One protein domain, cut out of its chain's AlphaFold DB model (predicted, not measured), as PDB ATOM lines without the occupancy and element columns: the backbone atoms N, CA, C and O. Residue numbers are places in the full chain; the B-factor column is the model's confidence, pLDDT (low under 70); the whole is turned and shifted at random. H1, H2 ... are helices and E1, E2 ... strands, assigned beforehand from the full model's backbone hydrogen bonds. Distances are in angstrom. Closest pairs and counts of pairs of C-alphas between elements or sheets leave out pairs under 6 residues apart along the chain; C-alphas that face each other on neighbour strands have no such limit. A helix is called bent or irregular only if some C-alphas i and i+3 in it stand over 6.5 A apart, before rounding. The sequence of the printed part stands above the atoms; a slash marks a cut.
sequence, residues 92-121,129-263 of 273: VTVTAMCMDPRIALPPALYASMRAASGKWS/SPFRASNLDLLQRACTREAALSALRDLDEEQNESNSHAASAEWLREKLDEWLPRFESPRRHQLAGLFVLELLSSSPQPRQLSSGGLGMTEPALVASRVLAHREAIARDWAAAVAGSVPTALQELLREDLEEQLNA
ATOM      1  N   VAL A  92     187.266 174.152 153.210       51.91
ATOM      2  CA  VAL A  92     187.280 175.323 154.097       51.91
ATOM      3  C   VAL A  92     185.952 176.048 153.941       51.91
ATOM      4  O   VAL A  92     185.722 176.778 152.982       51.91
ATOM      5  N   THR A  93     185.050 175.826 154.892       63.03
ATOM      6  CA  THR A  93     183.762 176.520 154.923       63.03
ATOM      7  C   THR A  93     183.982 178.020 155.127       63.03
ATOM      8  O   THR A  93     184.944 178.428 155.784       63.03
ATOM      9  N   VAL A  94     183.068 178.858 154.619       58.91
ATOM     10  CA  VAL A  94     183.038 180.299 154.949       58.91
ATOM     11  C   VAL A  94     183.126 180.477 156.462       58.91
ATOM     12  O   VAL A  94     183.886 181.312 156.929       58.91
ATOM     13  N   THR A  95     182.481 179.599 157.230       58.84
ATOM     14  CA  THR A  95     182.585 179.513 158.688       58.84
ATOM     15  C   THR A  95     184.022 179.310 159.182       58.84
ATOM     16  O   THR A  95     184.466 180.047 160.051       58.84
ATOM     17  N   ALA A  96     184.806 178.385 158.622       61.94
ATOM     18  CA  ALA A  96     186.214 178.205 158.995       61.94
ATOM     19  C   ALA A  96     187.064 179.445 158.661       61.94
ATOM     20  O   ALA A  96     187.845 179.904 159.499       61.94
ATOM     21  N   MET A  97     186.834 180.054 157.490       64.94
ATOM     22  CA  MET A  97     187.441 181.342 157.131       64.94
ATOM     23  C   MET A  97     186.996 182.448 158.078       64.94
ATOM     24  O   MET A  97     187.779 183.358 158.308       64.94
ATOM     25  N   CYS A  98     185.773 182.353 158.627       59.44
ATOM     26  CA  CYS A  98     185.161 183.248 159.608       59.44
ATOM     27  C   CYS A  98     185.759 183.126 161.016       59.44
ATOM     28  O   CYS A  98     185.675 184.092 161.778       59.44
ATOM     29  N   MET A  99     186.427 182.015 161.337       58.38
ATOM     30  CA  MET A  99     186.918 181.694 162.683       58.38
ATOM     31  C   MET A  99     188.420 181.926 162.878       58.38
ATOM     32  O   MET A  99     188.814 182.387 163.946       58.38
ATOM     33  N   ASP A 100     189.267 181.671 161.875       61.81
ATOM     34  CA  ASP A 100     190.728 181.747 162.043       61.81
ATOM     35  C   ASP A 100     191.342 182.904 161.233       61.81
ATOM     36  O   ASP A 100     191.330 182.868 160.003       61.81
ATOM     37  N   PRO A 101     191.908 183.943 161.883       58.19
ATOM     38  CA  PRO A 101     192.574 185.046 161.186       58.19
ATOM     39  C   PRO A 101     193.852 184.627 160.439       58.19
ATOM     40  O   PRO A 101     194.382 185.420 159.668       58.19
ATOM     41  N   ARG A 102     194.370 183.413 160.671       57.91
ATOM     42  CA  ARG A 102     195.531 182.854 159.960       57.91
ATOM     43  C   ARG A 102     195.149 182.212 158.629       57.91
ATOM     44  O   ARG A 102     196.031 181.948 157.816       57.91
ATOM     45  N   ILE A 103     193.863 181.951 158.404       66.62
ATOM     46  CA  ILE A 103     193.368 181.438 157.130       66.62
ATOM     47  C   ILE A 103     193.181 182.640 156.203       66.62
ATOM     48  O   ILE A 103     192.278 183.456 156.391       66.62
ATOM     49  N   ALA A 104     194.067 182.766 155.215       64.44
ATOM     50  CA  ALA A 104     193.932 183.780 154.181       64.44
ATOM     51  C   ALA A 104     192.657 183.532 153.363       64.44
ATOM     52  O   ALA A 104     192.337 182.393 153.015       64.44
ATOM     53  N   LEU A 105     191.936 184.608 153.039       66.00
ATOM     54  CA  LEU A 105     190.802 184.520 152.126       66.00
ATOM     55  C   LEU A 105     191.305 184.130 150.729       66.00
ATOM     56  O   LEU A 105     192.320 184.678 150.285       66.00
ATOM     57  N   PRO A 106     190.602 183.236 150.008       69.69
ATOM     58  CA  PRO A 106     190.921 182.938 148.621       69.69
ATOM     59  C   PRO A 106     191.042 184.228 147.794       69.69
ATOM     60  O   PRO A 106     190.177 185.102 147.927       69.69
ATOM     61  N   PRO A 107     192.058 184.366 146.918       68.50
ATOM     62  CA  PRO A 107     192.309 185.606 146.182       68.50
ATOM     63  C   PRO A 107     191.094 186.126 145.409       68.50
ATOM     64  O   PRO A 107     190.847 187.329 145.397       68.50
ATOM     65  N   ALA A 108     190.299 185.227 144.819       69.75
ATOM     66  CA  ALA A 108     189.078 185.582 144.099       69.75
ATOM     67  C   ALA A 108     188.020 186.207 145.023       69.75
ATOM     68  O   ALA A 108     187.503 187.278 144.721       69.75
ATOM     69  N   LEU A 109     187.748 185.589 146.180       69.31
ATOM     70  CA  LEU A 109     186.811 186.126 147.171       69.31
ATOM     71  C   LEU A 109     187.297 187.463 147.716       69.31
ATOM     72  O   LEU A 109     186.549 188.436 147.735       69.31
ATOM     73  N   TYR A 110     188.574 187.528 148.082       69.75
ATOM     74  CA  TYR A 110     189.190 188.750 148.569       69.75
ATOM     75  C   TYR A 110     189.097 189.889 147.542       69.75
ATOM     76  O   TYR A 110     188.732 191.010 147.900       69.75
ATOM     77  N   ALA A 111     189.368 189.607 146.263       67.00
ATOM     78  CA  ALA A 111     189.253 190.571 145.174       67.00
ATOM     79  C   ALA A 111     187.798 190.995 144.929       67.00
ATOM     80  O   ALA A 111     187.541 192.188 144.790       67.00
ATOM     81  N   SER A 112     186.840 190.065 144.929       67.94
ATOM     82  CA  SER A 112     185.413 190.370 144.754       67.94
ATOM     83  C   SER A 112     184.863 191.223 145.893       67.94
ATOM     84  O   SER A 112     184.184 192.217 145.643       67.94
ATOM     85  N   MET A 113     185.195 190.891 147.139       71.75
ATOM     86  CA  MET A 113     184.790 191.669 148.311       71.75
ATOM     87  C   MET A 113     185.437 193.053 148.309       71.75
ATOM     88  O   MET A 113     184.768 194.056 148.567       71.75
ATOM     89  N   ARG A 114     186.720 193.131 147.940       70.75
ATOM     90  CA  ARG A 114     187.419 194.405 147.769       70.75
ATOM     91  C   ARG A 114     186.815 195.242 146.647       70.75
ATOM     92  O   ARG A 114     186.674 196.441 146.826       70.75
ATOM     93  N   ALA A 115     186.435 194.644 145.521       66.31
ATOM     94  CA  ALA A 115     185.810 195.345 144.402       66.31
ATOM     95  C   ALA A 115     184.390 195.826 144.743       66.31
ATOM     96  O   ALA A 115     184.033 196.958 144.418       66.31
ATOM     97  N   ALA A 116     183.603 195.011 145.453       63.97
ATOM     98  CA  ALA A 116     182.292 195.398 145.972       63.97
ATOM     99  C   ALA A 116     182.404 196.581 146.946       63.97
ATOM    100  O   ALA A 116     181.632 197.530 146.857       63.97
ATOM    101  N   SER A 117     183.422 196.569 147.812       63.06
ATOM    102  CA  SER A 117     183.769 197.710 148.663       63.06
ATOM    103  C   SER A 117     184.349 198.892 147.874       63.06
ATOM    104  O   SER A 117     184.191 200.036 148.284       63.06
ATOM    105  N   GLY A 118     185.043 198.630 146.768       57.22
ATOM    106  CA  GLY A 118     185.727 199.621 145.941       57.22
ATOM    107  C   GLY A 118     184.771 200.489 145.126       57.22
ATOM    108  O   GLY A 118     185.033 201.672 144.931       57.22
ATOM    109  N   LYS A 119     183.619 199.934 144.719       58.09
ATOM    110  CA  LYS A 119     182.522 200.707 144.110       58.09
ATOM    111  C   LYS A 119     181.951 201.777 145.043       58.09
ATOM    112  O   LYS A 119     181.416 202.758 144.554       58.09
ATOM    113  N   TRP A 120     182.075 201.612 146.360       50.00
ATOM    114  CA  TRP A 120     181.720 202.653 147.333       50.00
ATOM    115  C   TRP A 120     182.830 203.690 147.537       50.00
ATOM    116  O   TRP A 120     182.570 204.768 148.053       50.00
ATOM    117  N   SER A 121     184.070 203.372 147.158       50.91
ATOM    118  CA  SER A 121     185.237 204.225 147.391       50.91
ATOM    119  C   SER A 121     185.747 204.938 146.137       50.91
ATOM    120  O   SER A 121     186.812 205.551 146.206       50.91
ATOM    121  N   SER A 129     195.761 205.168 151.377       54.28
ATOM    122  CA  SER A 129     196.536 204.916 152.600       54.28
ATOM    123  C   SER A 129     196.069 203.615 153.284       54.28
ATOM    124  O   SER A 129     194.858 203.400 153.396       54.28
ATOM    125  N   PRO A 130     196.973 202.754 153.799       54.19
ATOM    126  CA  PRO A 130     196.601 201.541 154.541       54.19
ATOM    127  C   PRO A 130     195.737 201.839 155.779       54.19
ATOM    128  O   PRO A 130     194.876 201.035 156.141       54.19
ATOM    129  N   PHE A 131     195.879 203.031 156.368       57.97
ATOM    130  CA  PHE A 131     195.017 203.508 157.451       57.97
ATOM    131  C   PHE A 131     193.575 203.747 156.986       57.97
ATOM    132  O   PHE A 131     192.639 203.439 157.718       57.97
ATOM    133  N   ARG A 132     193.366 204.213 155.747       64.75
ATOM    134  CA  ARG A 132     192.017 204.371 155.178       64.75
ATOM    135  C   ARG A 132     191.348 203.023 154.938       64.75
ATOM    136  O   ARG A 132     190.173 202.884 155.246       64.75
ATOM    137  N   ALA A 133     192.085 202.028 154.442       64.88
ATOM    138  CA  ALA A 133     191.537 200.689 154.219       64.88
ATOM    139  C   ALA A 133     191.134 200.003 155.536       64.88
ATOM    140  O   ALA A 133     190.048 199.434 155.618       64.88
ATOM    141  N   SER A 134     191.972 200.100 156.575       68.38
ATOM    142  CA  SER A 134     191.643 199.555 157.898       68.38
ATOM    143  C   SER A 134     190.471 200.291 158.550       68.38
ATOM    144  O   SER A 134     189.595 199.650 159.121       68.38
ATOM    145  N   ASN A 135     190.417 201.622 158.449       74.81
ATOM    146  CA  ASN A 135     189.314 202.402 159.015       74.81
ATOM    147  C   ASN A 135     187.998 202.151 158.269       74.81
ATOM    148  O   ASN A 135     186.952 202.037 158.900       74.81
ATOM    149  N   LEU A 136     188.042 202.006 156.941       79.31
ATOM    150  CA  LEU A 136     186.874 201.661 156.133       79.31
ATOM    151  C   LEU A 136     186.311 200.290 156.518       79.31
ATOM    152  O   LEU A 136     185.102 200.144 156.657       79.31
ATOM    153  N   ASP A 137     187.178 199.301 156.719       80.31
ATOM    154  CA  ASP A 137     186.775 197.966 157.158       80.31
ATOM    155  C   ASP A 137     186.109 197.997 158.545       80.31
ATOM    156  O   ASP A 137     185.053 197.393 158.739       80.31
ATOM    157  N   LEU A 138     186.660 198.778 159.483       83.81
ATOM    158  CA  LEU A 138     186.050 199.004 160.797       83.81
ATOM    159  C   LEU A 138     184.666 199.657 160.687       83.81
ATOM    160  O   LEU A 138     183.731 199.207 161.347       83.81
ATOM    161  N   LEU A 139     184.515 200.671 159.831       85.81
ATOM    162  CA  LEU A 139     183.229 201.335 159.603       85.81
ATOM    163  C   LEU A 139     182.209 200.387 158.973       85.81
ATOM    164  O   LEU A 139     181.097 200.266 159.472       85.81
ATOM    165  N   GLN A 140     182.586 199.651 157.924       88.06
ATOM    166  CA  GLN A 140     181.699 198.675 157.284       88.06
ATOM    167  C   GLN A 140     181.220 197.614 158.269       88.06
ATOM    168  O   GLN A 140     180.056 197.214 158.252       88.06
ATOM    169  N   ARG A 141     182.121 197.163 159.136       90.00
ATOM    170  CA  ARG A 141     181.833 196.197 160.186       90.00
ATOM    171  C   ARG A 141     180.882 196.750 161.238       90.00
ATOM    172  O   ARG A 141     179.913 196.072 161.560       90.00
ATOM    173  N   ALA A 142     181.128 197.961 161.728       90.88
ATOM    174  CA  ALA A 142     180.258 198.626 162.688       90.88
ATOM    175  C   ALA A 142     178.858 198.869 162.095       90.88
ATOM    176  O   ALA A 142     177.872 198.458 162.701       90.88
ATOM    177  N   CYS A 143     178.768 199.393 160.866       93.19
ATOM    178  CA  CYS A 143     177.487 199.571 160.178       93.19
ATOM    179  C   CYS A 143     176.759 198.239 159.965       93.19
ATOM    180  O   CYS A 143     175.555 198.165 160.162       93.19
ATOM    181  N   THR A 144     177.468 197.173 159.571       94.88
ATOM    182  CA  THR A 144     176.845 195.852 159.353       94.88
ATOM    183  C   THR A 144     176.344 195.240 160.661       94.88
ATOM    184  O   THR A 144     175.275 194.636 160.670       94.88
ATOM    185  N   ARG A 145     177.083 195.419 161.766       95.44
ATOM    186  CA  ARG A 145     176.662 194.984 163.105       95.44
ATOM    187  C   ARG A 145     175.372 195.684 163.526       95.44
ATOM    188  O   ARG A 145     174.412 195.007 163.878       95.44
ATOM    189  N   GLU A 146     175.346 197.014 163.469       96.38
ATOM    190  CA  GLU A 146     174.158 197.794 163.841       96.38
ATOM    191  C   GLU A 146     172.975 197.488 162.924       96.38
ATOM    192  O   GLU A 146     171.868 197.261 163.396       96.38
ATOM    193  N   ALA A 147     173.213 197.358 161.619       97.25
ATOM    194  CA  ALA A 147     172.169 197.011 160.666       97.25
ATOM    195  C   ALA A 147     171.538 195.641 160.927       97.25
ATOM    196  O   ALA A 147     170.334 195.474 160.753       97.25
ATOM    197  N   ALA A 148     172.338 194.659 161.345       97.44
ATOM    198  CA  ALA A 148     171.830 193.341 161.690       97.44
ATOM    199  C   ALA A 148     171.015 193.351 162.989       97.44
ATOM    200  O   ALA A 148     170.001 192.660 163.073       97.44
ATOM    201  N   LEU A 149     171.406 194.175 163.965       97.44
ATOM    202  CA  LEU A 149     170.618 194.400 165.178       97.44
ATOM    203  C   LEU A 149     169.298 195.120 164.871       97.44
ATOM    204  O   LEU A 149     168.265 194.713 165.395       97.44
ATOM    205  N   SER A 150     169.301 196.136 164.003       97.81
ATOM    206  CA  SER A 150     168.074 196.817 163.560       97.81
ATOM    207  C   SER A 150     167.150 195.882 162.782       97.81
ATOM    208  O   SER A 150     165.970 195.798 163.094       97.81
ATOM    209  N   ALA A 151     167.687 195.091 161.849       97.38
ATOM    210  CA  ALA A 151     166.897 194.103 161.117       97.38
ATOM    211  C   ALA A 151     166.253 193.059 162.047       97.38
ATOM    212  O   ALA A 151     165.128 192.634 161.795       97.38
ATOM    213  N   LEU A 152     166.947 192.650 163.119       97.06
ATOM    214  CA  LEU A 152     166.374 191.763 164.132       97.06
ATOM    215  C   LEU A 152     165.215 192.431 164.884       97.06
ATOM    216  O   LEU A 152     164.206 191.772 165.113       97.06
ATOM    217  N   ARG A 153     165.335 193.720 165.229       96.50
ATOM    218  CA  ARG A 153     164.255 194.472 165.889       96.50
ATOM    219  C   ARG A 153     162.999 194.532 165.022       96.50
ATOM    220  O   ARG A 153     161.941 194.170 165.516       96.50
ATOM    221  N   ASP A 154     163.129 194.866 163.738       95.56
ATOM    222  CA  ASP A 154     161.984 194.892 162.811       95.56
ATOM    223  C   ASP A 154     161.299 193.519 162.719       95.56
ATOM    224  O   ASP A 154     160.075 193.409 162.715       95.56
ATOM    225  N   LEU A 155     162.091 192.443 162.641       94.31
ATOM    226  CA  LEU A 155     161.566 191.076 162.583       94.31
ATOM    227  C   LEU A 155     160.859 190.673 163.887       94.31
ATOM    228  O   LEU A 155     159.856 189.961 163.837       94.31
ATOM    229  N   ASP A 156     161.363 191.125 165.036       93.31
ATOM    230  CA  ASP A 156     160.740 190.904 166.344       93.31
ATOM    231  C   ASP A 156     159.431 191.693 166.496       93.31
ATOM    232  O   ASP A 156     158.455 191.177 167.044       93.31
ATOM    233  N   GLU A 157     159.372 192.923 165.985       92.81
ATOM    234  CA  GLU A 157     158.152 193.736 165.947       92.81
ATOM    235  C   GLU A 157     157.073 193.064 165.086       92.81
ATOM    236  O   GLU A 157     155.966 192.804 165.562       92.81
ATOM    237  N   GLU A 158     157.417 192.651 163.867       89.12
ATOM    238  CA  GLU A 158     156.497 191.939 162.972       89.12
ATOM    239  C   GLU A 158     156.061 190.576 163.522       89.12
ATOM    240  O   GLU A 158     154.925 190.134 163.293       89.12
ATOM    241  N   GLN A 159     156.948 189.892 164.254       85.88
ATOM    242  CA  GLN A 159     156.613 188.670 164.977       85.88
ATOM    243  C   GLN A 159     155.510 188.937 166.007       85.88
ATOM    244  O   GLN A 159     154.547 188.171 166.059       85.88
ATOM    245  N   ASN A 160     155.619 190.009 166.792       83.00
ATOM    246  CA  ASN A 160     154.628 190.345 167.816       83.00
ATOM    247  C   ASN A 160     153.258 190.701 167.217       83.00
ATOM    248  O   ASN A 160     152.231 190.406 167.829       83.00
ATOM    249  N   GLU A 161     153.231 191.299 166.026       84.44
ATOM    250  CA  GLU A 161     151.989 191.707 165.360       84.44
ATOM    251  C   GLU A 161     151.301 190.571 164.595       84.44
ATOM    252  O   GLU A 161     150.080 190.414 164.664       84.44
ATOM    253  N   SER A 162     152.068 189.778 163.843       78.25
ATOM    254  CA  SER A 162     151.521 188.874 162.819       78.25
ATOM    255  C   SER A 162     152.110 187.462 162.834       78.25
ATOM    256  O   SER A 162     151.620 186.591 162.115       78.25
ATOM    257  N   ASN A 163     153.157 187.212 163.628       78.94
ATOM    258  CA  ASN A 163     153.978 185.994 163.596       78.94
ATOM    259  C   ASN A 163     154.563 185.634 162.209       78.94
ATOM    260  O   ASN A 163     155.106 184.541 162.049       78.94
ATOM    261  N   SER A 164     154.504 186.538 161.220       78.75
ATOM    262  CA  SER A 164     154.877 186.288 159.816       78.75
ATOM    263  C   SER A 164     156.341 185.860 159.644       78.75
ATOM    264  O   SER A 164     156.654 185.027 158.795       78.75
ATOM    265  N   HIS A 165     157.240 186.365 160.497       89.50
ATOM    266  CA  HIS A 165     158.688 186.183 160.335       89.50
ATOM    267  C   HIS A 165     159.410 185.657 161.585       89.50
ATOM    268  O   HIS A 165     160.635 185.746 161.676       89.50
ATOM    269  N   ALA A 166     158.682 185.033 162.518       91.75
ATOM    270  CA  ALA A 166     159.242 184.531 163.779       91.75
ATOM    271  C   ALA A 166     160.431 183.564 163.580       91.75
ATOM    272  O   ALA A 166     161.429 183.629 164.296       91.75
ATOM    273  N   ALA A 167     160.369 182.690 162.565       93.88
ATOM    274  CA  ALA A 167     161.455 181.749 162.268       93.88
ATOM    275  C   ALA A 167     162.726 182.457 161.785       93.88
ATOM    276  O   ALA A 167     163.830 182.064 162.159       93.88
ATOM    277  N   SER A 168     162.572 183.504 160.971       94.94
ATOM    278  CA  SER A 168     163.676 184.335 160.489       94.94
ATOM    279  C   SER A 168     164.283 185.179 161.613       94.94
ATOM    280  O   SER A 168     165.504 185.314 161.656       94.94
ATOM    281  N   ALA A 169     163.460 185.683 162.540       95.12
ATOM    282  CA  ALA A 169     163.907 186.417 163.726       95.12
ATOM    283  C   ALA A 169     164.755 185.533 164.656       95.12
ATOM    284  O   ALA A 169     165.893 185.871 164.981       95.12
ATOM    285  N   GLU A 170     164.247 184.352 165.029       94.69
ATOM    286  CA  GLU A 170     164.995 183.387 165.849       94.69
ATOM    287  C   GLU A 170     166.292 182.930 165.172       94.69
ATOM    288  O   GLU A 170     167.334 182.850 165.820       94.69
ATOM    289  N   TRP A 171     166.249 182.667 163.865       95.12
ATOM    290  CA  TRP A 171     167.434 182.280 163.105       95.12
ATOM    291  C   TRP A 171     168.490 183.390 163.047       95.12
ATOM    292  O   TRP A 171     169.672 183.121 163.269       95.12
ATOM    293  N   LEU A 172     168.086 184.639 162.788       96.12
ATOM    294  CA  LEU A 172     169.010 185.772 162.791       96.12
ATOM    295  C   LEU A 172     169.607 185.998 164.185       96.12
ATOM    296  O   LEU A 172     170.795 186.298 164.289       96.12
ATOM    297  N   ARG A 173     168.821 185.814 165.251       95.88
ATOM    298  CA  ARG A 173     169.302 185.924 166.633       95.88
ATOM    299  C   ARG A 173     170.423 184.930 166.925       95.88
ATOM    300  O   ARG A 173     171.486 185.346 167.369       95.88
ATOM    301  N   GLU A 174     170.245 183.658 166.577       93.44
ATOM    302  CA  GLU A 174     171.309 182.652 166.731       93.44
ATOM    303  C   GLU A 174     172.554 182.980 165.905       93.44
ATOM    304  O   GLU A 174     173.684 182.814 166.365       93.44
ATOM    305  N   LYS A 175     172.362 183.480 164.679       92.12
ATOM    306  CA  LYS A 175     173.480 183.951 163.860       92.12
ATOM    307  C   LYS A 175     174.202 185.119 164.521       92.12
ATOM    308  O   LYS A 175     175.426 185.172 164.476       92.12
ATOM    309  N   LEU A 176     173.485 186.039 165.151       94.19
ATOM    310  CA  LEU A 176     174.086 187.164 165.856       94.19
ATOM    311  C   LEU A 176     174.818 186.741 167.130       94.19
ATOM    312  O   LEU A 176     175.886 187.287 167.387       94.19
ATOM    313  N   ASP A 177     174.344 185.734 167.858       92.56
ATOM    314  CA  ASP A 177     175.090 185.169 168.993       92.56
ATOM    315  C   ASP A 177     176.469 184.647 168.553       92.56
ATOM    316  O   ASP A 177     177.480 184.833 169.232       92.56
ATOM    317  N   GLU A 178     176.531 184.051 167.360       89.56
ATOM    318  CA  GLU A 178     177.770 183.594 166.733       89.56
ATOM    319  C   GLU A 178     178.645 184.763 166.219       89.56
ATOM    320  O   GLU A 178     179.879 184.727 166.317       89.56
ATOM    321  N   TRP A 179     178.025 185.796 165.643       89.81
ATOM    322  CA  TRP A 179     178.710 186.836 164.871       89.81
ATOM    323  C   TRP A 179     179.041 188.117 165.642       89.81
ATOM    324  O   TRP A 179     180.018 188.782 165.294       89.81
ATOM    325  N   LEU A 180     178.315 188.468 166.702       90.19
ATOM    326  CA  LEU A 180     178.587 189.672 167.496       90.19
ATOM    327  C   LEU A 180     180.005 189.677 168.090       90.19
ATOM    328  O   LEU A 180     180.727 190.648 167.844       90.19
ATOM    329  N   PRO A 181     180.496 188.595 168.732       88.62
ATOM    330  CA  PRO A 181     181.885 188.548 169.194       88.62
ATOM    331  C   PRO A 181     182.878 188.668 168.032       88.62
ATOM    332  O   PRO A 181     183.956 189.263 168.151       88.62
ATOM    333  N   ARG A 182     182.511 188.134 166.858       85.31
ATOM    334  CA  ARG A 182     183.332 188.268 165.657       85.31
ATOM    335  C   ARG A 182     183.360 189.678 165.152       85.31
ATOM    336  O   ARG A 182     184.393 190.000 164.597       85.31
ATOM    337  N   PHE A 183     182.321 190.491 165.322       85.00
ATOM    338  CA  PHE A 183     182.315 191.914 164.980       85.00
ATOM    339  C   PHE A 183     183.130 192.791 165.943       85.00
ATOM    340  O   PHE A 183     183.357 193.958 165.640       85.00
ATOM    341  N   GLU A 184     183.670 192.233 167.027       81.56
ATOM    342  CA  GLU A 184     184.517 192.968 167.981       81.56
ATOM    343  C   GLU A 184     186.013 192.584 167.892       81.56
ATOM    344  O   GLU A 184     186.893 193.358 168.262       81.56
ATOM    345  N   SER A 185     186.347 191.427 167.306       77.12
ATOM    346  CA  SER A 185     187.730 190.964 167.066       77.12
ATOM    347  C   SER A 185     188.636 191.959 166.287       77.12
ATOM    348  O   SER A 185     188.357 192.259 165.128       77.12
ATOM    349  N   PRO A 186     189.772 192.442 166.817       64.25
ATOM    350  CA  PRO A 186     190.548 193.521 166.181       64.25
ATOM    351  C   PRO A 186     191.291 193.167 164.880       64.25
ATOM    352  O   PRO A 186     191.801 194.059 164.215       64.25
ATOM    353  N   ARG A 187     191.451 191.879 164.546       63.56
ATOM    354  CA  ARG A 187     192.476 191.421 163.580       63.56
ATOM    355  C   ARG A 187     191.936 190.842 162.277       63.56
ATOM    356  O   ARG A 187     192.679 190.178 161.560       63.56
ATOM    357  N   ARG A 188     190.651 191.024 161.981       68.00
ATOM    358  CA  ARG A 188     190.027 190.329 160.857       68.00
ATOM    359  C   ARG A 188     189.381 191.299 159.887       68.00
ATOM    360  O   ARG A 188     188.345 191.883 160.186       68.00
ATOM    361  N   HIS A 189     189.993 191.391 158.714       71.50
ATOM    362  CA  HIS A 189     189.455 192.160 157.608       71.50
ATOM    363  C   HIS A 189     188.245 191.470 156.975       71.50
ATOM    364  O   HIS A 189     188.145 190.243 156.970       71.50
ATOM    365  N   GLN A 190     187.357 192.276 156.399       75.00
ATOM    366  CA  GLN A 190     186.232 191.878 155.555       75.00
ATOM    367  C   GLN A 190     185.120 191.086 156.260       75.00
ATOM    368  O   GLN A 190     184.255 190.509 155.601       75.00
ATOM    369  N   LEU A 191     185.075 191.103 157.595       83.38
ATOM    370  CA  LEU A 191     184.030 190.424 158.374       83.38
ATOM    371  C   LEU A 191     182.610 190.848 157.983       83.38
ATOM    372  O   LEU A 191     181.719 190.007 157.927       83.38
ATOM    373  N   ALA A 192     182.418 192.130 157.669       87.88
ATOM    374  CA  ALA A 192     181.146 192.665 157.190       87.88
ATOM    375  C   ALA A 192     180.645 191.930 155.940       87.88
ATOM    376  O   ALA A 192     179.497 191.500 155.871       87.88
ATOM    377  N   GLY A 193     181.519 191.771 154.945       86.56
ATOM    378  CA  GLY A 193     181.157 191.095 153.708       86.56
ATOM    379  C   GLY A 193     180.995 189.586 153.896       86.56
ATOM    380  O   GLY A 193     180.112 189.009 153.277       86.56
ATOM    381  N   LEU A 194     181.798 188.955 154.763       87.31
ATOM    382  CA  LEU A 194     181.668 187.522 155.051       87.31
ATOM    383  C   LEU A 194     180.323 187.202 155.705       87.31
ATOM    384  O   LEU A 194     179.679 186.237 155.309       87.31
ATOM    385  N   PHE A 195     179.872 188.041 156.641       91.06
ATOM    386  CA  PHE A 195     178.551 187.904 157.247       91.06
ATOM    387  C   PHE A 195     177.437 187.988 156.197       91.06
ATOM    388  O   PHE A 195     176.587 187.107 156.122       91.06
ATOM    389  N   VAL A 196     177.472 189.005 155.328       90.44
ATOM    390  CA  VAL A 196     176.470 189.164 154.260       90.44
ATOM    391  C   VAL A 196     176.491 187.982 153.287       90.44
ATOM    392  O   VAL A 196     175.433 187.490 152.902       90.44
ATOM    393  N   LEU A 197     177.675 187.494 152.906       87.12
ATOM    394  CA  LEU A 197     177.802 186.306 152.060       87.12
ATOM    395  C   LEU A 197     177.233 185.059 152.740       87.12
ATOM    396  O   LEU A 197     176.576 184.262 152.077       87.12
ATOM    397  N   GLU A 198     177.443 184.889 154.044       88.62
ATOM    398  CA  GLU A 198     176.859 183.784 154.805       88.62
ATOM    399  C   GLU A 198     175.324 183.850 154.813       88.62
ATOM    400  O   GLU A 198     174.672 182.834 154.571       88.62
ATOM    401  N   LEU A 199     174.734 185.036 154.997       90.12
ATOM    402  CA  LEU A 199     173.278 185.207 154.911       90.12
ATOM    403  C   LEU A 199     172.746 184.873 153.509       90.12
ATOM    404  O   LEU A 199     171.780 184.128 153.382       90.12
ATOM    405  N   LEU A 200     173.397 185.378 152.456       88.06
ATOM    406  CA  LEU A 200     172.971 185.175 151.065       88.06
ATOM    407  C   LEU A 200     173.194 183.746 150.553       88.06
ATOM    408  O   LEU A 200     172.502 183.307 149.638       88.06
ATOM    409  N   SER A 201     174.166 183.026 151.116       84.44
ATOM    410  CA  SER A 201     174.439 181.621 150.781       84.44
ATOM    411  C   SER A 201     173.632 180.634 151.626       84.44
ATOM    412  O   SER A 201     173.605 179.440 151.320       84.44
ATOM    413  N   SER A 202     172.949 181.112 152.668       88.38
ATOM    414  CA  SER A 202     172.096 180.278 153.505       88.38
ATOM    415  C   SER A 202     170.821 179.890 152.758       88.38
ATOM    416  O   SER A 202     170.116 180.727 152.198       88.38
ATOM    417  N   SER A 203     170.505 178.596 152.768       88.19
ATOM    418  CA  SER A 203     169.251 178.092 152.204       88.19
ATOM    419  C   SER A 203     168.098 178.271 153.197       88.19
ATOM    420  O   SER A 203     168.329 178.139 154.402       88.19
ATOM    421  N   PRO A 204     166.860 178.511 152.728       92.19
ATOM    422  CA  PRO A 204     165.672 178.435 153.572       92.19
ATOM    423  C   PRO A 204     165.588 177.074 154.271       92.19
ATOM    424  O   PRO A 204     165.723 176.034 153.622       92.19
ATOM    425  N   GLN A 205     165.339 177.061 155.581       90.94
ATOM    426  CA  GLN A 205     165.151 175.836 156.364       90.94
ATOM    427  C   GLN A 205     163.890 175.894 157.241       90.94
ATOM    428  O   GLN A 205     163.572 176.952 157.788       90.94
ATOM    429  N   PRO A 206     163.158 174.771 157.385       91.56
ATOM    430  CA  PRO A 206     162.063 174.691 158.337       91.56
ATOM    431  C   PRO A 206     162.631 174.702 159.755       91.56
ATOM    432  O   PRO A 206     163.646 174.063 160.039       91.56
ATOM    433  N   ARG A 207     161.964 175.417 160.655       89.75
ATOM    434  CA  ARG A 207     162.419 175.636 162.023       89.75
ATOM    435  C   ARG A 207     161.262 175.483 162.997       89.75
ATOM    436  O   ARG A 207     160.182 176.031 162.783       89.75
ATOM    437  N   GLN A 208     161.504 174.745 164.076       90.56
ATOM    438  CA  GLN A 208     160.587 174.710 165.205       90.56
ATOM    439  C   GLN A 208     160.817 175.955 166.062       90.56
ATOM    440  O   GLN A 208     161.936 176.202 166.506       90.56
ATOM    441  N   LEU A 209     159.759 176.732 166.251       87.44
ATOM    442  CA  LEU A 209     159.759 177.962 167.029       87.44
ATOM    443  C   LEU A 209     159.712 177.653 168.523       87.44
ATOM    444  O   LEU A 209     159.123 176.653 168.947       87.44
ATOM    445  N   SER A 210     160.231 178.572 169.331       85.38
ATOM    446  CA  SER A 210     160.103 178.532 170.795       85.38
ATOM    447  C   SER A 210     158.643 178.530 171.277       85.38
ATOM    448  O   SER A 210     158.331 177.954 172.317       85.38
ATOM    449  N   SER A 211     157.727 179.093 170.482       82.88
ATOM    450  CA  SER A 211     156.275 179.054 170.706       82.88
ATOM    451  C   SER A 211     155.636 177.678 170.459       82.88
ATOM    452  O   SER A 211     154.445 177.498 170.709       82.88
ATOM    453  N   GLY A 212     156.402 176.706 169.954       82.06
ATOM    454  CA  GLY A 212     155.931 175.370 169.583       82.06
ATOM    455  C   GLY A 212     155.400 175.260 168.149       82.06
ATOM    456  O   GLY A 212     155.092 174.154 167.707       82.06
ATOM    457  N   GLY A 213     155.313 176.373 167.410       85.88
ATOM    458  CA  GLY A 213     154.949 176.389 165.990       85.88
ATOM    459  C   GLY A 213     156.081 175.924 165.068       85.88
ATOM    460  O   GLY A 213     157.234 175.816 165.479       85.88
ATOM    461  N   LEU A 214     155.760 175.672 163.799       89.62
ATOM    462  CA  LEU A 214     156.753 175.455 162.747       89.62
ATOM    463  C   LEU A 214     156.720 176.650 161.795       89.62
ATOM    464  O   LEU A 214     155.650 177.031 161.328       89.62
ATOM    465  N   GLY A 215     157.881 177.230 161.518       90.19
ATOM    466  CA  GLY A 215     158.036 178.319 160.563       90.19
ATOM    467  C   GLY A 215     159.146 178.026 159.562       90.19
ATOM    468  O   GLY A 215     159.894 177.059 159.703       90.19
ATOM    469  N   MET A 216     159.245 178.867 158.540       93.62
ATOM    470  CA  MET A 216     160.264 178.759 157.503       93.62
ATOM    471  C   MET A 216     161.225 179.938 157.618       93.62
ATOM    472  O   MET A 216     160.778 181.075 157.743       93.62
ATOM    473  N   THR A 217     162.535 179.688 157.604       94.06
ATOM    474  CA  THR A 217     163.511 180.782 157.573       94.06
ATOM    475  C   THR A 217     163.594 181.384 156.176       94.06
ATOM    476  O   THR A 217     163.573 180.668 155.173       94.06
ATOM    477  N   GLU A 218     163.757 182.704 156.107       94.50
ATOM    478  CA  GLU A 218     163.906 183.450 154.854       94.50
ATOM    479  C   GLU A 218     165.236 184.228 154.827       94.50
ATOM    480  O   GLU A 218     165.254 185.450 155.001       94.50
ATOM    481  N   PRO A 219     166.383 183.556 154.593       93.06
ATOM    482  CA  PRO A 219     167.695 184.206 154.628       93.06
ATOM    483  C   PRO A 219     167.856 185.382 153.661       93.06
ATOM    484  O   PRO A 219     168.508 186.371 153.992       93.06
ATOM    485  N   ALA A 220     167.234 185.309 152.480       92.31
ATOM    486  CA  ALA A 220     167.284 186.379 151.485       92.31
ATOM    487  C   ALA A 220     166.541 187.648 151.944       92.31
ATOM    488  O   ALA A 220     167.052 188.752 151.751       92.31
ATOM    489  N   LEU A 221     165.378 187.492 152.594       94.44
ATOM    490  CA  LEU A 221     164.638 188.598 153.211       94.44
ATOM    491  C   LEU A 221     165.509 189.270 154.278       94.44
ATOM    492  O   LEU A 221     165.703 190.485 154.257       94.44
ATOM    493  N   VAL A 222     166.083 188.464 155.173       96.25
ATOM    494  CA  VAL A 222     166.965 188.944 156.241       96.25
ATOM    495  C   VAL A 222     168.159 189.702 155.660       96.25
ATOM    496  O   VAL A 222     168.416 190.835 156.056       96.25
ATOM    497  N   ALA A 223     168.859 189.127 154.678       94.81
ATOM    498  CA  ALA A 223     169.991 189.778 154.023       94.81
ATOM    499  C   ALA A 223     169.597 191.116 153.378       94.81
ATOM    500  O   ALA A 223     170.331 192.096 153.499       94.81
ATOM    501  N   SER A 224     168.430 191.177 152.729       94.94
ATOM    502  CA  SER A 224     167.910 192.408 152.130       94.94
ATOM    503  C   SER A 224     167.670 193.496 153.179       94.94
ATOM    504  O   SER A 224     168.126 194.624 152.982       94.94
ATOM    505  N   ARG A 225     167.055 193.163 154.322       96.56
ATOM    506  CA  ARG A 225     166.843 194.117 155.425       96.56
ATOM    507  C   ARG A 225     168.148 194.600 156.038       96.56
ATOM    508  O   ARG A 225     168.317 195.798 156.247       96.56
ATOM    509  N   VAL A 226     169.098 193.694 156.265       96.81
ATOM    510  CA  VAL A 226     170.434 194.058 156.758       96.81
ATOM    511  C   VAL A 226     171.114 195.035 155.801       96.81
ATOM    512  O   VAL A 226     171.702 196.017 156.244       96.81
ATOM    513  N   LEU A 227     171.040 194.806 154.488       94.38
ATOM    514  CA  LEU A 227     171.636 195.715 153.509       94.38
ATOM    515  C   LEU A 227     170.938 197.081 153.479       94.38
ATOM    516  O   LEU A 227     171.635 198.093 153.425       94.38
ATOM    517  N   ALA A 228     169.606 197.117 153.579       94.19
ATOM    518  CA  ALA A 228     168.838 198.360 153.636       94.19
ATOM    519  C   ALA A 228     169.193 199.201 154.875       94.19
ATOM    520  O   ALA A 228     169.558 200.371 154.748       94.19
ATOM    521  N   HIS A 229     169.186 198.589 156.066       97.19
ATOM    522  CA  HIS A 229     169.595 199.256 157.309       97.19
ATOM    523  C   HIS A 229     171.047 199.710 157.266       97.19
ATOM    524  O   HIS A 229     171.372 200.815 157.691       97.19
ATOM    525  N   ARG A 230     171.937 198.883 156.712       94.44
ATOM    526  CA  ARG A 230     173.358 199.216 156.586       94.44
ATOM    527  C   ARG A 230     173.567 200.451 155.723       94.44
ATOM    528  O   ARG A 230     174.441 201.251 156.041       94.44
ATOM    529  N   GLU A 231     172.811 200.595 154.640       91.75
ATOM    530  CA  GLU A 231     172.871 201.785 153.795       91.75
ATOM    531  C   GLU A 231     172.358 203.028 154.533       91.75
ATOM    532  O   GLU A 231     173.036 204.055 154.524       91.75
ATOM    533  N   ALA A 232     171.210 202.926 155.210       91.94
ATOM    534  CA  ALA A 232     170.639 204.024 155.990       91.94
ATOM    535  C   ALA A 232     171.599 204.498 157.096       91.94
ATOM    536  O   ALA A 232     171.988 205.663 157.121       91.94
ATOM    537  N   ILE A 233     172.094 203.569 157.920       92.56
ATOM    538  CA  ILE A 233     173.051 203.848 159.000       92.56
ATOM    539  C   ILE A 233     174.340 204.457 158.448       92.56
ATOM    540  O   ILE A 233     174.862 205.415 159.012       92.56
ATOM    541  N   ALA A 234     174.866 203.935 157.334       89.69
ATOM    542  CA  ALA A 234     176.068 204.493 156.723       89.69
ATOM    543  C   ALA A 234     175.861 205.941 156.256       89.69
ATOM    544  O   ALA A 234     176.764 206.758 156.434       89.69
ATOM    545  N   ARG A 235     174.690 206.274 155.693       87.44
ATOM    546  CA  ARG A 235     174.346 207.652 155.306       87.44
ATOM    547  C   ARG A 235     174.261 208.574 156.525       87.44
ATOM    548  O   ARG A 235     174.881 209.637 156.515       87.44
ATOM    549  N   ASP A 236     173.583 208.140 157.582       87.31
ATOM    550  CA  ASP A 236     173.418 208.928 158.810       87.31
ATOM    551  C   ASP A 236     174.758 209.165 159.514       87.31
ATOM    552  O   ASP A 236     175.092 210.284 159.915       87.31
ATOM    553  N   TRP A 237     175.582 208.120 159.612       89.56
ATOM    554  CA  TRP A 237     176.906 208.216 160.215       89.56
ATOM    555  C   TRP A 237     177.860 209.052 159.380       89.56
ATOM    556  O   TRP A 237     178.645 209.797 159.955       89.56
ATOM    557  N   ALA A 238     177.800 208.980 158.048       83.38
ATOM    558  CA  ALA A 238     178.615 209.841 157.196       83.38
ATOM    559  C   ALA A 238     178.321 211.326 157.469       83.38
ATOM    560  O   ALA A 238     179.257 212.114 157.622       83.38
ATOM    561  N   ALA A 239     177.042 211.691 157.611       78.62
ATOM    562  CA  ALA A 239     176.639 213.049 157.969       78.62
ATOM    563  C   ALA A 239     177.134 213.446 159.373       78.62
ATOM    564  O   ALA A 239     177.727 214.513 159.545       78.62
ATOM    565  N   ALA A 240     176.958 212.569 160.367       78.69
ATOM    566  CA  ALA A 240     177.385 212.827 161.742       78.69
ATOM    567  C   ALA A 240     178.914 212.942 161.878       78.69
ATOM    568  O   ALA A 240     179.416 213.857 162.532       78.69
ATOM    569  N   VAL A 241     179.668 212.044 161.239       79.50
ATOM    570  CA  VAL A 241     181.138 212.021 161.254       79.50
ATOM    571  C   VAL A 241     181.706 213.270 160.591       79.50
ATOM    572  O   VAL A 241     182.614 213.884 161.150       79.50
ATOM    573  N   ALA A 242     181.151 213.681 159.447       76.62
ATOM    574  CA  ALA A 242     181.582 214.895 158.759       76.62
ATOM    575  C   ALA A 242     181.402 216.153 159.627       76.62
ATOM    576  O   ALA A 242     182.248 217.044 159.587       76.62
ATOM    577  N   GLY A 243     180.332 216.212 160.428       73.88
ATOM    578  CA  GLY A 243     180.051 217.349 161.306       73.88
ATOM    579  C   GLY A 243     180.802 217.346 162.643       73.88
ATOM    580  O   GLY A 243     181.125 218.415 163.146       73.88
ATOM    581  N   SER A 244     181.078 216.177 163.231       75.50
ATOM    582  CA  SER A 244     181.530 216.073 164.635       75.50
ATOM    583  C   SER A 244     183.004 215.708 164.820       75.50
ATOM    584  O   SER A 244     183.639 216.186 165.761       75.50
ATOM    585  N   VAL A 245     183.583 214.888 163.935       76.19
ATOM    586  CA  VAL A 245     184.962 214.394 164.101       76.19
ATOM    587  C   VAL A 245     186.012 215.507 164.009       76.19
ATOM    588  O   VAL A 245     186.926 215.496 164.835       76.19
ATOM    589  N   PRO A 246     185.916 216.487 163.087       79.12
ATOM    590  CA  PRO A 246     186.863 217.599 163.056       79.12
ATOM    591  C   PRO A 246     186.881 218.394 164.366       79.12
ATOM    592  O   PRO A 246     187.955 218.692 164.883       79.12
ATOM    593  N   THR A 247     185.707 218.683 164.932       78.56
ATOM    594  CA  THR A 247     185.572 219.427 166.192       78.56
ATOM    595  C   THR A 247     186.106 218.627 167.375       78.56
ATOM    596  O   THR A 247     186.873 219.156 168.171       78.56
ATOM    597  N   ALA A 248     185.779 217.335 167.462       76.94
ATOM    598  CA  ALA A 248     186.303 216.469 168.517       76.94
ATOM    599  C   ALA A 248     187.836 216.353 168.463       76.94
ATOM    600  O   ALA A 248     188.496 216.382 169.498       76.94
ATOM    601  N   LEU A 249     188.419 216.266 167.261       79.25
ATOM    602  CA  LEU A 249     189.873 216.242 167.092       79.25
ATOM    603  C   LEU A 249     190.515 217.571 167.515       79.25
ATOM    604  O   LEU A 249     191.583 217.561 168.119       79.25
ATOM    605  N   GLN A 250     189.873 218.701 167.210       80.19
ATOM    606  CA  GLN A 250     190.343 220.023 167.625       80.19
ATOM    607  C   GLN A 250     190.322 220.192 169.146       80.19
ATOM    608  O   GLN A 250     191.299 220.693 169.695       80.19
ATOM    609  N   GLU A 251     189.264 219.743 169.824       86.19
ATOM    610  CA  GLU A 251     189.196 219.786 171.291       86.19
ATOM    611  C   GLU A 251     190.264 218.898 171.932       86.19
ATOM    612  O   GLU A 251     190.986 219.361 172.806       86.19
ATOM    613  N   LEU A 252     190.460 217.671 171.438       83.31
ATOM    614  CA  LEU A 252     191.515 216.786 171.947       83.31
ATOM    615  C   LEU A 252     192.921 217.367 171.739       83.31
ATOM    616  O   LEU A 252     193.770 217.252 172.617       83.31
ATOM    617  N   LEU A 253     193.178 218.002 170.589       85.56
ATOM    618  CA  LEU A 253     194.447 218.691 170.333       85.56
ATOM    619  C   LEU A 253     194.637 219.896 171.260       85.56
ATOM    620  O   LEU A 253     195.755 220.152 171.700       85.56
ATOM    621  N   ARG A 254     193.560 220.637 171.549       87.88
ATOM    622  CA  ARG A 254     193.582 221.761 172.489       87.88
ATOM    623  C   ARG A 254     193.897 221.278 173.904       87.88
ATOM    624  O   ARG A 254     194.773 221.849 174.541       87.88
ATOM    625  N   GLU A 255     193.227 220.223 174.359       88.44
ATOM    626  CA  GLU A 255     193.457 219.611 175.671       88.44
ATOM    627  C   GLU A 255     194.896 219.094 175.817       88.44
ATOM    628  O   GLU A 255     195.544 219.381 176.819       88.44
ATOM    629  N   ASP A 256     195.436 218.404 174.805       88.50
ATOM    630  CA  ASP A 256     196.820 217.902 174.826       88.50
ATOM    631  C   ASP A 256     197.850 219.045 174.871       88.50
ATOM    632  O   ASP A 256     198.823 218.991 175.623       88.50
ATOM    633  N   LEU A 257     197.612 220.133 174.127       87.81
ATOM    634  CA  LEU A 257     198.442 221.342 174.184       87.81
ATOM    635  C   LEU A 257     198.380 222.027 175.554       87.81
ATOM    636  O   LEU A 257     199.404 222.498 176.051       87.81
ATOM    637  N   GLU A 258     197.202 222.089 176.173       88.75
ATOM    638  CA  GLU A 258     197.025 222.643 177.519       88.75
ATOM    639  C   GLU A 258     197.732 221.789 178.581       88.75
ATOM    640  O   GLU A 258     198.393 222.339 179.466       88.75
ATOM    641  N   GLU A 259     197.662 220.457 178.478       84.62
ATOM    642  CA  GLU A 259     198.411 219.539 179.344       84.62
ATOM    643  C   GLU A 259     199.931 219.728 179.186       84.62
ATOM    644  O   GLU A 259     200.644 219.831 180.188       84.62
ATOM    645  N   GLN A 260     200.434 219.852 177.951       84.25
ATOM    646  CA  GLN A 260     201.862 220.069 177.679       84.25
ATOM    647  C   GLN A 260     202.364 221.416 178.215       84.25
ATOM    648  O   GLN A 260     203.399 221.465 178.882       84.25
ATOM    649  N   LEU A 261     201.619 222.503 177.995       83.25
ATOM    650  CA  LEU A 261     201.985 223.833 178.493       83.25
ATOM    651  C   LEU A 261     202.000 223.898 180.025       83.25
ATOM    652  O   LEU A 261     202.880 224.530 180.614       83.25
ATOM    653  N   ASN A 262     201.051 223.236 180.689       81.56
ATOM    654  CA  ASN A 262     201.027 223.163 182.150       81.56
ATOM    655  C   ASN A 262     202.205 222.344 182.697       81.56
ATOM    656  O   ASN A 262     202.828 222.763 183.672       81.56
ATOM    657  N   ALA A 263     202.572 221.241 182.038       78.56
ATOM    658  CA  ALA A 263     203.739 220.444 182.411       78.56
ATOM    659  C   ALA A 263     205.059 221.231 182.272       78.56
ATOM    660  O   ALA A 263     205.895 221.200 183.173       78.56
TER     661      ALA A 263
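AT A GLANCE: This is residues 92 to 121 and 129 to 263 of the 273 residues of an uncharacterized protein of Emiliania huxleyi (UniProt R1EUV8). H3, H4 and H5 form an up-and-down bundle, each running against the one before it, and the first arm of the long bent helix H6 crosses H3, while residues 239 to 263 of H6 stick out as a free arm. A small hairpin, E1 and E2, packs on residues 166 to 171 of H4; H1 packs on H5, and H2 lies near H5. The printed part has 165 residues with six named helices and two named strands, in the order H1 H2 H3 H4 H5 E1 E2 H6; the sheet, order E1 - E2, is antiparallel, and the class is mostly helix. The whole is loose, with a radius of gyration of the C-alphas of 19.5 A, and elongated, spanning 68 by 41 by 30 A.

HOW THE PARTS SIT: H1, residues 94 to 99, touches H5, residues 191 to 201, closest at the C-alphas of Val 94 and Glu 198, 7.1 A, at a shallow tilt of 33 degrees, only just short of steep, opposite ways. H2, residues 107 to 118, is close to H5 but not clearly touching, with the C-alphas of Met 113 and Gly 193 closest at 6.5 A. H3, residues 130 to 162, and H4, residues 166 to 184, form a helical hairpin at a shallow tilt of 24 degrees; the closest C-alphas are Gln 159 and Ala 166, 5.0 A. H5, the hub, touches H3 at residues 137 to 145 alone, with the C-alphas of Arg 141 and Ala 192 closest at 4.7 A. Strands E1, residues 206 to 208, and E2, residues 214 to 216, form a hairpin at 145 degrees, with N 207 and O 215 at 2.8 A, within hydrogen-bond range. H6, residues 219 to 263, was assigned as one helix by its hydrogen bonds but is bent, C-alphas 243 and 246 being 7.0 A apart, into H6a, residues 219 to 243, and H6b, residues 246 to 263. H6a touches H3 at a steep tilt of 54 degrees, closest at the C-alphas of Ala 147 and Arg 230, 4.8 A. Every O i to N i+4 pair is within hydrogen-bond range in H1, H2, H3, H5, H6a and H6b, and 13 of 15 are in H4.

IN THESE COORDINATES: H1 begins at C-alpha 94, (183.038, 180.299, 154.949), and is 8.8 A long; H2 is 15.5 A. H3 is 47.6 A and H4 27.0 A; H4 has a kink of 42 degrees near residue 178 and is only just irregular, C-alphas 178 and 181 being 6.9 A apart. H5 is 15.1 A, E1 7.0 A and E2 7.1 A. H6a is 36.0 A and H6b 25.8 A, ending at C-alpha 263, (203.739, 220.444, 182.411).

THE WHOLE: The C-alphas of Leu 214 and Leu 261, the two farthest apart, are 68.1 A apart; without residues 239 to 263 the body spans 51 by 37 by 23 A. Residues 122 to 128 are not printed, and C-alphas 121 and 129 are 12.5 A apart across the cut. Of the links that are printed whole, none is long. The model's pLDDT is under 70 at residues 92 to 112, 115 to 121, 129 to 134 and 186 to 188.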